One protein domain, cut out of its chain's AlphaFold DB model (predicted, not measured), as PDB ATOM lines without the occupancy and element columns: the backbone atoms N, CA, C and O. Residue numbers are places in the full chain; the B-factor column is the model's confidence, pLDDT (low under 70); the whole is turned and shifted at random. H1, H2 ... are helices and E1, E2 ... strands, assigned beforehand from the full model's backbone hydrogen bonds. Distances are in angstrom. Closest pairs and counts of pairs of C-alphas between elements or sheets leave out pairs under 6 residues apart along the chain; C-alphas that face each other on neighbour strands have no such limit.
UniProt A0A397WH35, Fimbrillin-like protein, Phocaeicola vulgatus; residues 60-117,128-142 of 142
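AT A GLANCE: This is residues 60 to 117 and 128 to 142 of the 142 residues of the protein "Fimbrillin-like protein" of Phocaeicola vulgatus (UniProt A0A397WH35). The main body is one long, strongly twisted sheet of five antiparallel strands, with E1 and E4 in its middle and no named helix on it. The short helix H1 lies off one end, where residues 128 to 133 stick out, and a long link, residues 91 to 102, runs from edge strand E3 to E4. The 73 printed residues hold, along the chain, E1, E2, E3, E4, H1 and E5; the sheet's order is E3, E2, E1, E4, E5. The class is mostly strand, though under half of the residues are in named elements. The whole is elongated, 46 by 25 by 15 A, and only just compact, close to loose, with a radius of gyration of the C-alphas of 13.5 A.

HOW THE PARTS SIT: Start at inner strand E1, residues 63 to 69, beside E4, residues 103 to 108: they are antiparallel at 160 degrees, and N 67 is 2.9 A from O 105, within hydrogen-bond range. On the other side of E1 look for E2, residues 76 to 82, its hairpin partner, antiparallel at 157 degrees, with N 78 and O 66 at 2.8 A. E2 forms another hairpin with edge strand E3, residues 87 to 90, at 136 degrees, with N 81 and O 88 at 2.8 A. E1, E2 and E3 are a meander, each strand the antiparallel neighbour of the one before; with E4, the antiparallel neighbour of E1, they make a Greek key. Beyond E4 find the other edge strand, E5, residues 139 to 141, antiparallel at 161 degrees, with N 108 and O 139 at 2.8 A. The helix H1, residues 130 to 135, is not on the sheet and is apart from E1, E2 and E3; every O i to N i+4 pair in it is within hydrogen-bond range.

IN THESE COORDINATES: Find C-alpha 63 at (-46.257, 16.690, 45.308); from there E1 runs 19.6 A to C-alpha 69 at (-29.478, 9.016, 51.861). E2 spans 20.1 A, E3 10.4 A and E4 16.8 A from first to last C-alpha. H1 spans 8.6 A, and E5 runs 7.1 A to C-alpha 141 at (-36.472, 20.940, 53.523).

THE WHOLE: The two C-alphas farthest apart are those of Tyr 99 and Ser 128, at 47.4 A. Look for the cut after residue 117: residues 118 to 127 are not printed, and C-alphas 117 and 128 are 30.9 A apart. The link from E3 to E4, 12 residues, is long. The mean pLDDT of the printed part is 84.0, and residues 115 to 117 of this model are under 70.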
ATOM      1  N   ASP A  60     -54.412  20.975  46.137       89.62
ATOM      2  CA  ASP A  60     -54.692  19.586  45.762       89.62
ATOM      3  C   ASP A  60     -53.773  19.134  44.616       89.62
ATOM      4  O   ASP A  60     -53.634  19.823  43.603       89.62
ATOM      5  N   LYS A  61     -53.180  17.947  44.786       90.38
ATOM      6  CA  LYS A  61     -52.198  17.308  43.893       90.38
ATOM      7  C   LYS A  61     -50.802  17.923  43.897       90.38
ATOM      8  O   LYS A  61     -49.978  17.450  43.111       90.38
ATOM      9  N   ASP A  62     -50.496  18.878  44.773       88.81
ATOM     10  CA  ASP A  62     -49.100  19.230  45.027       88.81
ATOM     11  C   ASP A  62     -48.331  17.998  45.513       88.81
ATOM     12  O   ASP A  62     -48.836  17.180  46.295       88.81
ATOM     13  N   LYS A  63     -47.101  17.848  45.019       92.00
ATOM     14  CA  LYS A  63     -46.257  16.690  45.308       92.00
ATOM     15  C   LYS A  63     -44.853  17.095  45.705       92.00
ATOM     16  O   LYS A  63     -44.246  17.954  45.071       92.00
ATOM     17  N   LEU A  64     -44.322  16.395  46.701       89.81
ATOM     18  CA  LEU A  64     -42.927  16.476  47.118       89.81
ATOM     19  C   LEU A  64     -42.239  15.152  46.842       89.81
ATOM     20  O   LEU A  64     -42.796  14.092  47.132       89.81
ATOM     21  N   LYS A  65     -41.009  15.204  46.344       90.19
ATOM     22  CA  LYS A  65     -40.117  14.046  46.348       90.19
ATOM     23  C   LYS A  65     -39.334  14.080  47.657       90.19
ATOM     24  O   LYS A  65     -38.751  15.103  47.996       90.19
ATOM     25  N   VAL A  66     -39.356  12.982  48.406       88.69
ATOM     26  CA  VAL A  66     -38.630  12.837  49.672       88.69
ATOM     27  C   VAL A  66     -37.642  11.699  49.535       88.69
ATOM     28  O   VAL A  66     -38.042  10.573  49.246       88.69
ATOM     29  N   SER A  67     -36.365  11.987  49.753       88.44
ATOM     30  CA  SER A  67     -35.293  10.999  49.701       88.44
ATOM     31  C   SER A  67     -34.607  10.877  51.055       88.44
ATOM     32  O   SER A  67     -34.509  11.856  51.789       88.44
ATOM     33  N   ILE A  68     -34.154   9.670  51.383       87.25
ATOM     34  CA  ILE A  68     -33.232   9.398  52.484       87.25
ATOM     35  C   ILE A  68     -31.938   8.864  51.896       87.25
ATOM     36  O   ILE A  68     -31.982   7.927  51.105       87.25
ATOM     37  N   PHE A  69     -30.809   9.419  52.311       87.81
ATOM     38  CA  PHE A  69     -29.478   9.016  51.861       87.81
ATOM     39  C   PHE A  69     -28.463   9.136  52.998       87.81
ATOM     40  O   PHE A  69     -28.708   9.812  53.999       87.81
ATOM     41  N   THR A  70     -27.326   8.463  52.861       86.50
ATOM     42  CA  THR A  70     -26.147   8.670  53.718       86.50
ATOM     43  C   THR A  70     -25.020   9.280  52.904       86.50
ATOM     44  O   THR A  70     -25.203   9.636  51.739       86.50
ATOM     45  N   ASP A  71     -23.829   9.376  53.497       82.81
ATOM     46  CA  ASP A  71     -22.662   9.818  52.756       82.81
ATOM     47  C   ASP A  71     -22.229   8.876  51.626       82.81
ATOM     48  O   ASP A  71     -21.543   9.310  50.696       82.81
ATOM     49  N   TYR A  72     -22.664   7.619  51.673       81.12
ATOM     50  CA  TYR A  72     -22.195   6.561  50.783       81.12
ATOM     51  C   TYR A  72     -23.321   5.872  50.006       81.12
ATOM     52  O   TYR A  72     -23.049   5.243  48.984       81.12
ATOM     53  N   ASP A  73     -24.570   5.992  50.463       83.06
ATOM     54  CA  ASP A  73     -25.729   5.331  49.863       83.06
ATOM     55  C   ASP A  73     -26.785   6.370  49.434       83.06
ATOM     56  O   ASP A  73     -27.275   7.118  50.288       83.06
ATOM     57  N   PRO A  74     -27.167   6.433  48.139       78.12
ATOM     58  CA  PRO A  74     -28.235   7.318  47.661       78.12
ATOM     59  C   PRO A  74     -29.624   6.941  48.203       78.12
ATOM     60  O   PRO A  74     -30.557   7.731  48.095       78.12
ATOM     61  N   GLY A  75     -29.762   5.747  48.775       81.56
ATOM     62  CA  GLY A  75     -30.891   5.321  49.574       81.56
ATOM     63  C   GLY A  75     -32.228   5.202  48.853       81.56
ATOM     64  O   GLY A  75     -32.314   4.629  47.767       81.56
ATOM     65  N   SER A  76     -33.307   5.626  49.518       81.62
ATOM     66  CA  SER A  76     -34.681   5.390  49.051       81.62
ATOM     67  C   SER A  76     -35.463   6.684  48.889       81.62
ATOM     68  O   SER A  76     -35.280   7.630  49.653       81.62
ATOM     69  N   THR A  77     -36.371   6.701  47.916       86.50
ATOM     70  CA  THR A  77     -37.190   7.869  47.591       86.50
ATOM     71  C   THR A  77     -38.669   7.500  47.607       86.50
ATOM     72  O   THR A  77     -39.063   6.419  47.171       86.50
ATOM     73  N   THR A  78     -39.500   8.411  48.103       89.31
ATOM     74  CA  THR A  78     -40.964   8.336  48.075       89.31
ATOM     75  C   THR A  78     -41.537   9.674  47.613       89.31
ATOM     76  O   THR A  78     -40.841  10.689  47.588       89.31
ATOM     77  N   VAL A  79     -42.812   9.676  47.233       90.81
ATOM     78  CA  VAL A  79     -43.541  10.890  46.869       90.81
ATOM     79  C   VAL A  79     -44.622  11.142  47.907       90.81
ATOM     80  O   VAL A  79     -45.451  10.268  48.177       90.81
ATOM     81  N   LEU A  80     -44.628  12.353  48.457       90.38
ATOM     82  CA  LEU A  80     -45.747  12.871  49.231       90.38
ATOM     83  C   LEU A  80     -46.705  13.592  48.298       90.38
ATOM     84  O   LEU A  80     -46.268  14.359  47.451       90.38
ATOM     85  N   SER A  81     -48.001  13.355  48.456       91.38
ATOM     86  CA  SER A  81     -49.074  14.031  47.733       91.38
ATOM     87  C   SER A  81     -49.999  14.724  48.726       91.38
ATOM     88  O   SER A  81     -50.426  14.106  49.709       91.38
ATOM     89  N   PHE A  82     -50.306  15.990  48.461       90.06
ATOM     90  CA  PHE A  82     -51.285  16.768  49.205       90.06
ATOM     91  C   PHE A  82     -52.666  16.617  48.566       90.06
ATOM     92  O   PHE A  82     -52.806  16.719  47.349       90.06
ATOM     93  N   ASN A  83     -53.689  16.365  49.379       89.62
ATOM     94  CA  ASN A  83     -55.075  16.215  48.916       89.62
ATOM     95  C   ASN A  83     -55.950  17.449  49.210       89.62
ATOM     96  O   ASN A  83     -57.173  17.341  49.248       89.62
ATOM     97  N   GLY A  84     -55.327  18.592  49.511       86.81
ATOM     98  CA  GLY A  84     -56.009  19.800  49.985       86.81
ATOM     99  C   GLY A  84     -56.095  19.922  51.511       86.81
ATOM    100  O   GLY A  84     -56.351  21.014  52.009       86.81
ATOM    101  N   GLU A  85     -55.832  18.845  52.260       86.50
ATOM    102  CA  GLU A  85     -55.913  18.847  53.729       86.50
ATOM    103  C   GLU A  85     -54.676  18.248  54.403       86.50
ATOM    104  O   GLU A  85     -54.152  18.801  55.370       86.50
ATOM    105  N   THR A  86     -54.188  17.113  53.903       85.56
ATOM    106  CA  THR A  86     -53.097  16.353  54.523       85.56
ATOM    107  C   THR A  86     -52.101  15.847  53.491       85.56
ATOM    108  O   THR A  86     -52.439  15.583  52.335       85.56
ATOM    109  N   TRP A  87     -50.854  15.694  53.932       87.50
ATOM    110  CA  TRP A  87     -49.807  15.040  53.160       87.50
ATOM    111  C   TRP A  87     -49.852  13.536  53.398       87.50
ATOM    112  O   TRP A  87     -49.797  13.069  54.536       87.50
ATOM    113  N   SER A  88     -49.918  12.774  52.313       87.31
ATOM    114  CA  SER A  88     -49.873  11.312  52.335       87.31
ATOM    115  C   SER A  88     -48.763  10.814  51.422       87.31
ATOM    116  O   SER A  88     -48.418  11.479  50.450       87.31
ATOM    117  N   ARG A  89     -48.184   9.651  51.724       86.44
ATOM    118  CA  ARG A  89     -47.133   9.050  50.897       86.44
ATOM    119  C   ARG A  89     -47.636   7.819  50.168       86.44
ATOM    120  O   ARG A  89     -48.494   7.103  50.685       86.44
ATOM    121  N   SER A  90     -47.017   7.510  49.035       78.31
ATOM    122  CA  SER A  90     -47.118   6.193  48.406       78.31
ATOM    123  C   SER A  90     -45.773   5.458  48.475       78.31
ATOM    124  O   SER A  90     -44.708   6.011  48.200       78.31
ATOM    125  N   GLY A  91     -45.817   4.185  48.873       78.50
ATOM    126  CA  GLY A  91     -44.630   3.336  48.997       78.50
ATOM    127  C   GLY A  91     -43.943   3.380  50.367       78.50
ATOM    128  O   GLY A  91     -44.304   4.149  51.261       78.50
ATOM    129  N   SER A  92     -42.959   2.494  50.537       76.12
ATOM    130  CA  SER A  92     -42.190   2.374  51.776       76.12
ATOM    131  C   SER A  92     -41.005   3.334  51.785       76.12
ATOM    132  O   SER A  92     -40.272   3.404  50.803       76.12
ATOM    133  N   PHE A  93     -40.766   3.977  52.921       83.31
ATOM    134  CA  PHE A  93     -39.580   4.790  53.188       83.31
ATOM    135  C   PHE A  93     -38.830   4.130  54.341       83.31
ATOM    136  O   PHE A  93     -39.451   3.864  55.370       83.31
ATOM    137  N   ARG A  94     -37.561   3.760  54.166       82.81
ATOM    138  CA  ARG A  94     -36.858   2.847  55.086       82.81
ATOM    139  C   ARG A  94     -35.512   3.415  55.515       82.81
ATOM    140  O   ARG A  94     -34.845   4.069  54.721       82.81
ATOM    141  N   TRP A  95     -35.092   3.101  56.739       82.31
ATOM    142  CA  TRP A  95     -33.721   3.358  57.181       82.31
ATOM    143  C   TRP A  95     -32.737   2.512  56.368       82.31
ATOM    144  O   TRP A  95     -32.972   1.322  56.129       82.31
ATOM    145  N   LEU A  96     -31.619   3.113  55.957       82.50
ATOM    146  CA  LEU A  96     -30.624   2.441  55.110       82.50
ATOM    147  C   LEU A  96     -29.732   1.499  55.919       82.50
ATOM    148  O   LEU A  96     -29.369   0.416  55.461       82.50
ATOM    149  N   ASN A  97     -29.407   1.892  57.148       80.62
ATOM    150  CA  ASN A  97     -28.660   1.108  58.126       80.62
ATOM    151  C   ASN A  97     -28.873   1.705  59.531       80.62
ATOM    152  O   ASN A  97     -29.642   2.647  59.686       80.62
ATOM    153  N   GLY A  98     -28.244   1.121  60.553       77.75
ATOM    154  CA  GLY A  98     -28.394   1.552  61.949       77.75
ATOM    155  C   GLY A  98     -27.195   2.288  62.543       77.75
ATOM    156  O   GLY A  98     -27.169   2.477  63.753       77.75
ATOM    157  N   TYR A  99     -26.178   2.614  61.745       79.38
ATOM    158  CA  TYR A  99     -24.888   3.103  62.254       79.38
ATOM    159  C   TYR A  99     -24.375   4.361  61.552       79.38
ATOM    160  O   TYR A  99     -23.508   5.039  62.097       79.38
ATOM    161  N   GLU A 100     -24.890   4.690  60.370       82.94
ATOM    162  CA  GLU A 100     -24.592   5.949  59.695       82.94
ATOM    163  C   GLU A 100     -25.604   7.025  60.080       82.94
ATOM    164  O   GLU A 100     -26.723   6.736  60.503       82.94
ATOM    165  N   GLN A 101     -25.206   8.279  59.891       85.44
ATOM    166  CA  GLN A 101     -26.135   9.394  59.888       85.44
ATOM    167  C   GLN A 101     -26.880   9.414  58.549       85.44
ATOM    168  O   GLN A 101     -26.263   9.453  57.483       85.44
ATOM    169  N   HIS A 102     -28.208   9.400  58.612       86.19
ATOM    170  CA  HIS A 102     -29.063   9.560  57.441       86.19
ATOM    171  C   HIS A 102     -29.528  11.006  57.326       86.19
ATOM    172  O   HIS A 102     -29.938  11.620  58.312       86.19
ATOM    173  N   THR A 103     -29.529  11.511  56.103       87.12
ATOM    174  CA  THR A 103     -30.150  12.778  55.731       87.12
ATOM    175  C   THR A 103     -31.468  12.474  55.043       87.12
ATOM    176  O   THR A 103     -31.518  11.617  54.161       87.12
ATOM    177  N   ILE A 104     -32.527  13.174  55.438       87.56
ATOM    178  CA  ILE A 104     -33.807  13.173  54.735       87.56
ATOM    179  C   ILE A 104     -33.921  14.524  54.032       87.56
ATOM    180  O   ILE A 104     -33.624  15.547  54.627       87.56
ATOM    181  N   LEU A 105     -34.309  14.536  52.761       87.38
ATOM    182  CA  LEU A 105     -34.495  15.758  51.983       87.38
ATOM    183  C   LEU A 105     -35.829  15.687  51.249       87.38
ATOM    184  O   LEU A 105     -36.069  14.752  50.484       87.38
ATOM    185  N   ALA A 106     -36.679  16.682  51.475       88.00
ATOM    186  CA  ALA A 106     -37.922  16.911  50.755       88.00
ATOM    187  C   ALA A 106     -37.748  18.053  49.745       88.00
ATOM    188  O   ALA A 106     -37.210  19.104  50.094       88.00
ATOM    189  N   VAL A 107     -38.226  17.862  48.514       88.44
ATOM    190  CA  VAL A 107     -38.121  18.846  47.426       88.44
ATOM    191  C   VAL A 107     -39.456  19.003  46.698       88.44
ATOM    192  O   VAL A 107     -40.104  18.010  46.351       88.44
ATOM    193  N   TYR A 108     -39.846  20.257  46.468       87.19
ATOM    194  CA  TYR A 108     -40.902  20.686  45.550       87.19
ATOM    195  C   TYR A 108     -40.273  21.392  44.336       87.19
ATOM    196  O   TYR A 108     -39.346  22.176  44.546       87.19
ATOM    197  N   PRO A 109     -40.799  21.198  43.115       87.56
ATOM    198  CA  PRO A 109     -41.787  20.180  42.740       87.56
ATOM    199  C   PRO A 109     -41.188  18.761  42.787       87.56
ATOM    200  O   PRO A 109     -39.973  18.577  42.761       87.56
ATOM    201  N   SER A 110     -42.033  17.724  42.828       88.12
ATOM    202  CA  SER A 110     -41.562  16.325  42.894       88.12
ATOM    203  C   SER A 110     -40.742  15.864  41.689       88.12
ATOM    204  O   SER A 110     -40.043  14.855  41.772       88.12
ATOM    205  N   ASP A 111     -40.852  16.564  40.565       85.19
ATOM    206  CA  ASP A 111     -40.228  16.167  39.303       85.19
ATOM    207  C   ASP A 111     -38.738  16.528  39.258       85.19
ATOM    208  O   ASP A 111     -38.008  16.023  38.411       85.19
ATOM    209  N   THR A 112     -38.254  17.332  40.211       79.88
ATOM    210  CA  THR A 112     -36.829  17.626  40.348       79.88
ATOM    211  C   THR A 112     -36.072  16.365  40.746       79.88
ATOM    212  O   THR A 112     -36.373  15.735  41.765       79.88
ATOM    213  N   ASP A 113     -35.095  15.970  39.937       75.31
ATOM    214  CA  ASP A 113     -34.189  14.880  40.277       75.31
ATOM    215  C   ASP A 113     -33.054  15.389  41.157       75.31
ATOM    216  O   ASP A 113     -32.412  16.403  40.886       75.31
ATOM    217  N   PHE A 114     -32.821  14.670  42.248       72.94
ATOM    218  CA  PHE A 114     -31.746  14.967  43.172       72.94
ATOM    219  C   PHE A 114     -31.209  13.690  43.793       72.94
ATOM    220  O   PHE A 114     -31.953  12.765  44.125       72.94
ATOM    221  N   GLY A 115     -29.890  13.661  43.934       64.44
ATOM    222  CA  GLY A 115     -29.177  12.713  44.777       64.44
ATOM    223  C   GLY A 115     -28.454  13.452  45.898       64.44
ATOM    224  O   GLY A 115     -28.527  14.677  45.990       64.44
ATOM    225  N   LYS A 116     -27.707  12.698  46.705       63.31
ATOM    226  CA  LYS A 116     -26.956  13.175  47.876       63.31
ATOM    227  C   LYS A 116     -26.251  14.535  47.687       63.31
ATOM    228  O   LYS A 116     -26.305  15.375  48.577       63.31
ATOM    229  N   GLU A 117     -25.592  14.752  46.549       64.69
ATOM    230  CA  GLU A 117     -24.716  15.921  46.330       64.69
ATOM    231  C   GLU A 117     -25.101  16.771  45.113       64.69
ATOM    232  O   GLU A 117     -24.322  17.614  44.677       64.69
ATOM    233  N   SER A 128     -45.439  31.425  32.162       86.00
ATOM    234  CA  SER A 128     -46.675  32.055  31.674       86.00
ATOM    235  C   SER A 128     -47.964  31.353  32.117       86.00
ATOM    236  O   SER A 128     -49.058  31.872  31.893       86.00
ATOM    237  N   SER A 129     -47.850  30.183  32.747       86.00
ATOM    238  CA  SER A 129     -48.974  29.400  33.255       86.00
ATOM    239  C   SER A 129     -48.779  29.045  34.724       86.00
ATOM    240  O   SER A 129     -47.654  28.984  35.218       86.00
ATOM    241  N   GLU A 130     -49.877  28.762  35.422       82.12
ATOM    242  CA  GLU A 130     -49.851  28.351  36.828       82.12
ATOM    243  C   GLU A 130     -49.001  27.088  37.048       82.12
ATOM    244  O   GLU A 130     -48.189  27.040  37.967       82.12
ATOM    245  N   GLY A 131     -49.129  26.086  36.171       83.62
ATOM    246  CA  GLY A 131     -48.313  24.872  36.236       83.62
ATOM    247  C   GLY A 131     -46.822  25.155  36.035       83.62
ATOM    248  O   GLY A 131     -45.987  24.614  36.757       83.62
ATOM    249  N   ASN A 132     -46.482  26.055  35.113       85.31
ATOM    250  CA  ASN A 132     -45.095  26.448  34.884       85.31
ATOM    251  C   ASN A 132     -44.517  27.255  36.054       85.31
ATOM    252  O   ASN A 132     -43.381  27.015  36.443       85.31
ATOM    253  N   LEU A 133     -45.300  28.160  36.652       82.62
ATOM    254  CA  LEU A 133     -44.916  28.878  37.873       82.62
ATOM    255  C   LEU A 133     -44.679  27.923  39.043       82.62
ATOM    256  O   LEU A 133     -43.702  28.075  39.765       82.62
ATOM    257  N   LYS A 134     -45.540  26.916  39.214       82.12
ATOM    258  CA  LYS A 134     -45.354  25.876  40.235       82.12
ATOM    259  C   LYS A 134     -44.077  25.077  40.002       82.12
ATOM    260  O   LYS A 134     -43.328  24.840  40.940       82.12
ATOM    261  N   ASN A 135     -43.785  24.729  38.751       84.81
ATOM    262  CA  ASN A 135     -42.534  24.060  38.406       84.81
ATOM    263  C   ASN A 135     -41.304  24.971  38.547       84.81
ATOM    264  O   ASN A 135     -40.196  24.467  38.734       84.81
ATOM    265  N   ALA A 136     -41.490  26.290  38.456       83.56
ATOM    266  CA  ALA A 136     -40.465  27.312  38.654       83.56
ATOM    267  C   ALA A 136     -40.112  27.555  40.138       83.56
ATOM    268  O   ALA A 136     -39.146  28.256  40.444       83.56
ATOM    269  N   ASP A 137     -40.902  27.004  41.061       81.75
ATOM    270  CA  ASP A 137     -40.827  27.315  42.480       81.75
ATOM    271  C   ASP A 137     -40.114  26.201  43.253       81.75
ATOM    272  O   ASP A 137     -40.729  25.271  43.761       81.75
ATOM    273  N   LEU A 138     -38.785  26.273  43.318       84.56
ATOM    274  CA  LEU A 138     -37.993  25.295  44.060       84.56
ATOM    275  C   LEU A 138     -38.125  25.521  45.575       84.56
ATOM    276  O   LEU A 138     -37.679  26.543  46.098       84.56
ATOM    277  N   ILE A 139     -38.645  24.526  46.300       82.88
ATOM    278  CA  ILE A 139     -38.686  24.515  47.773       82.88
ATOM    279  C   ILE A 139     -37.971  23.267  48.279       82.88
ATOM    280  O   ILE A 139     -38.186  22.171  47.765       82.88
ATOM    281  N   THR A 140     -37.146  23.419  49.315       84.94
ATOM    282  CA  THR A 140     -36.408  22.313  49.940       84.94
ATOM    283  C   THR A 140     -36.592  22.301  51.458       84.94
ATOM    284  O   THR A 140     -36.829  23.342  52.071       84.94
ATOM    285  N   GLY A 141     -36.485  21.121  52.071       82.56
ATOM    286  CA  GLY A 141     -36.472  20.940  53.523       82.56
ATOM    287  C   GLY A 141     -35.660  19.709  53.926       82.56
ATOM    288  O   GLY A 141     -35.799  18.666  53.290       82.56
ATOM    289  N   TYR A 142     -34.827  19.849  54.960       82.75
ATOM    290  CA  TYR A 142     -33.944  18.810  55.510       82.75
ATOM    291  C   TYR A 142     -34.440  18.304  56.869       82.75
ATOM    292  O   TYR A 142     -35.102  19.102  57.575       82.75
TER     293      TYR A 142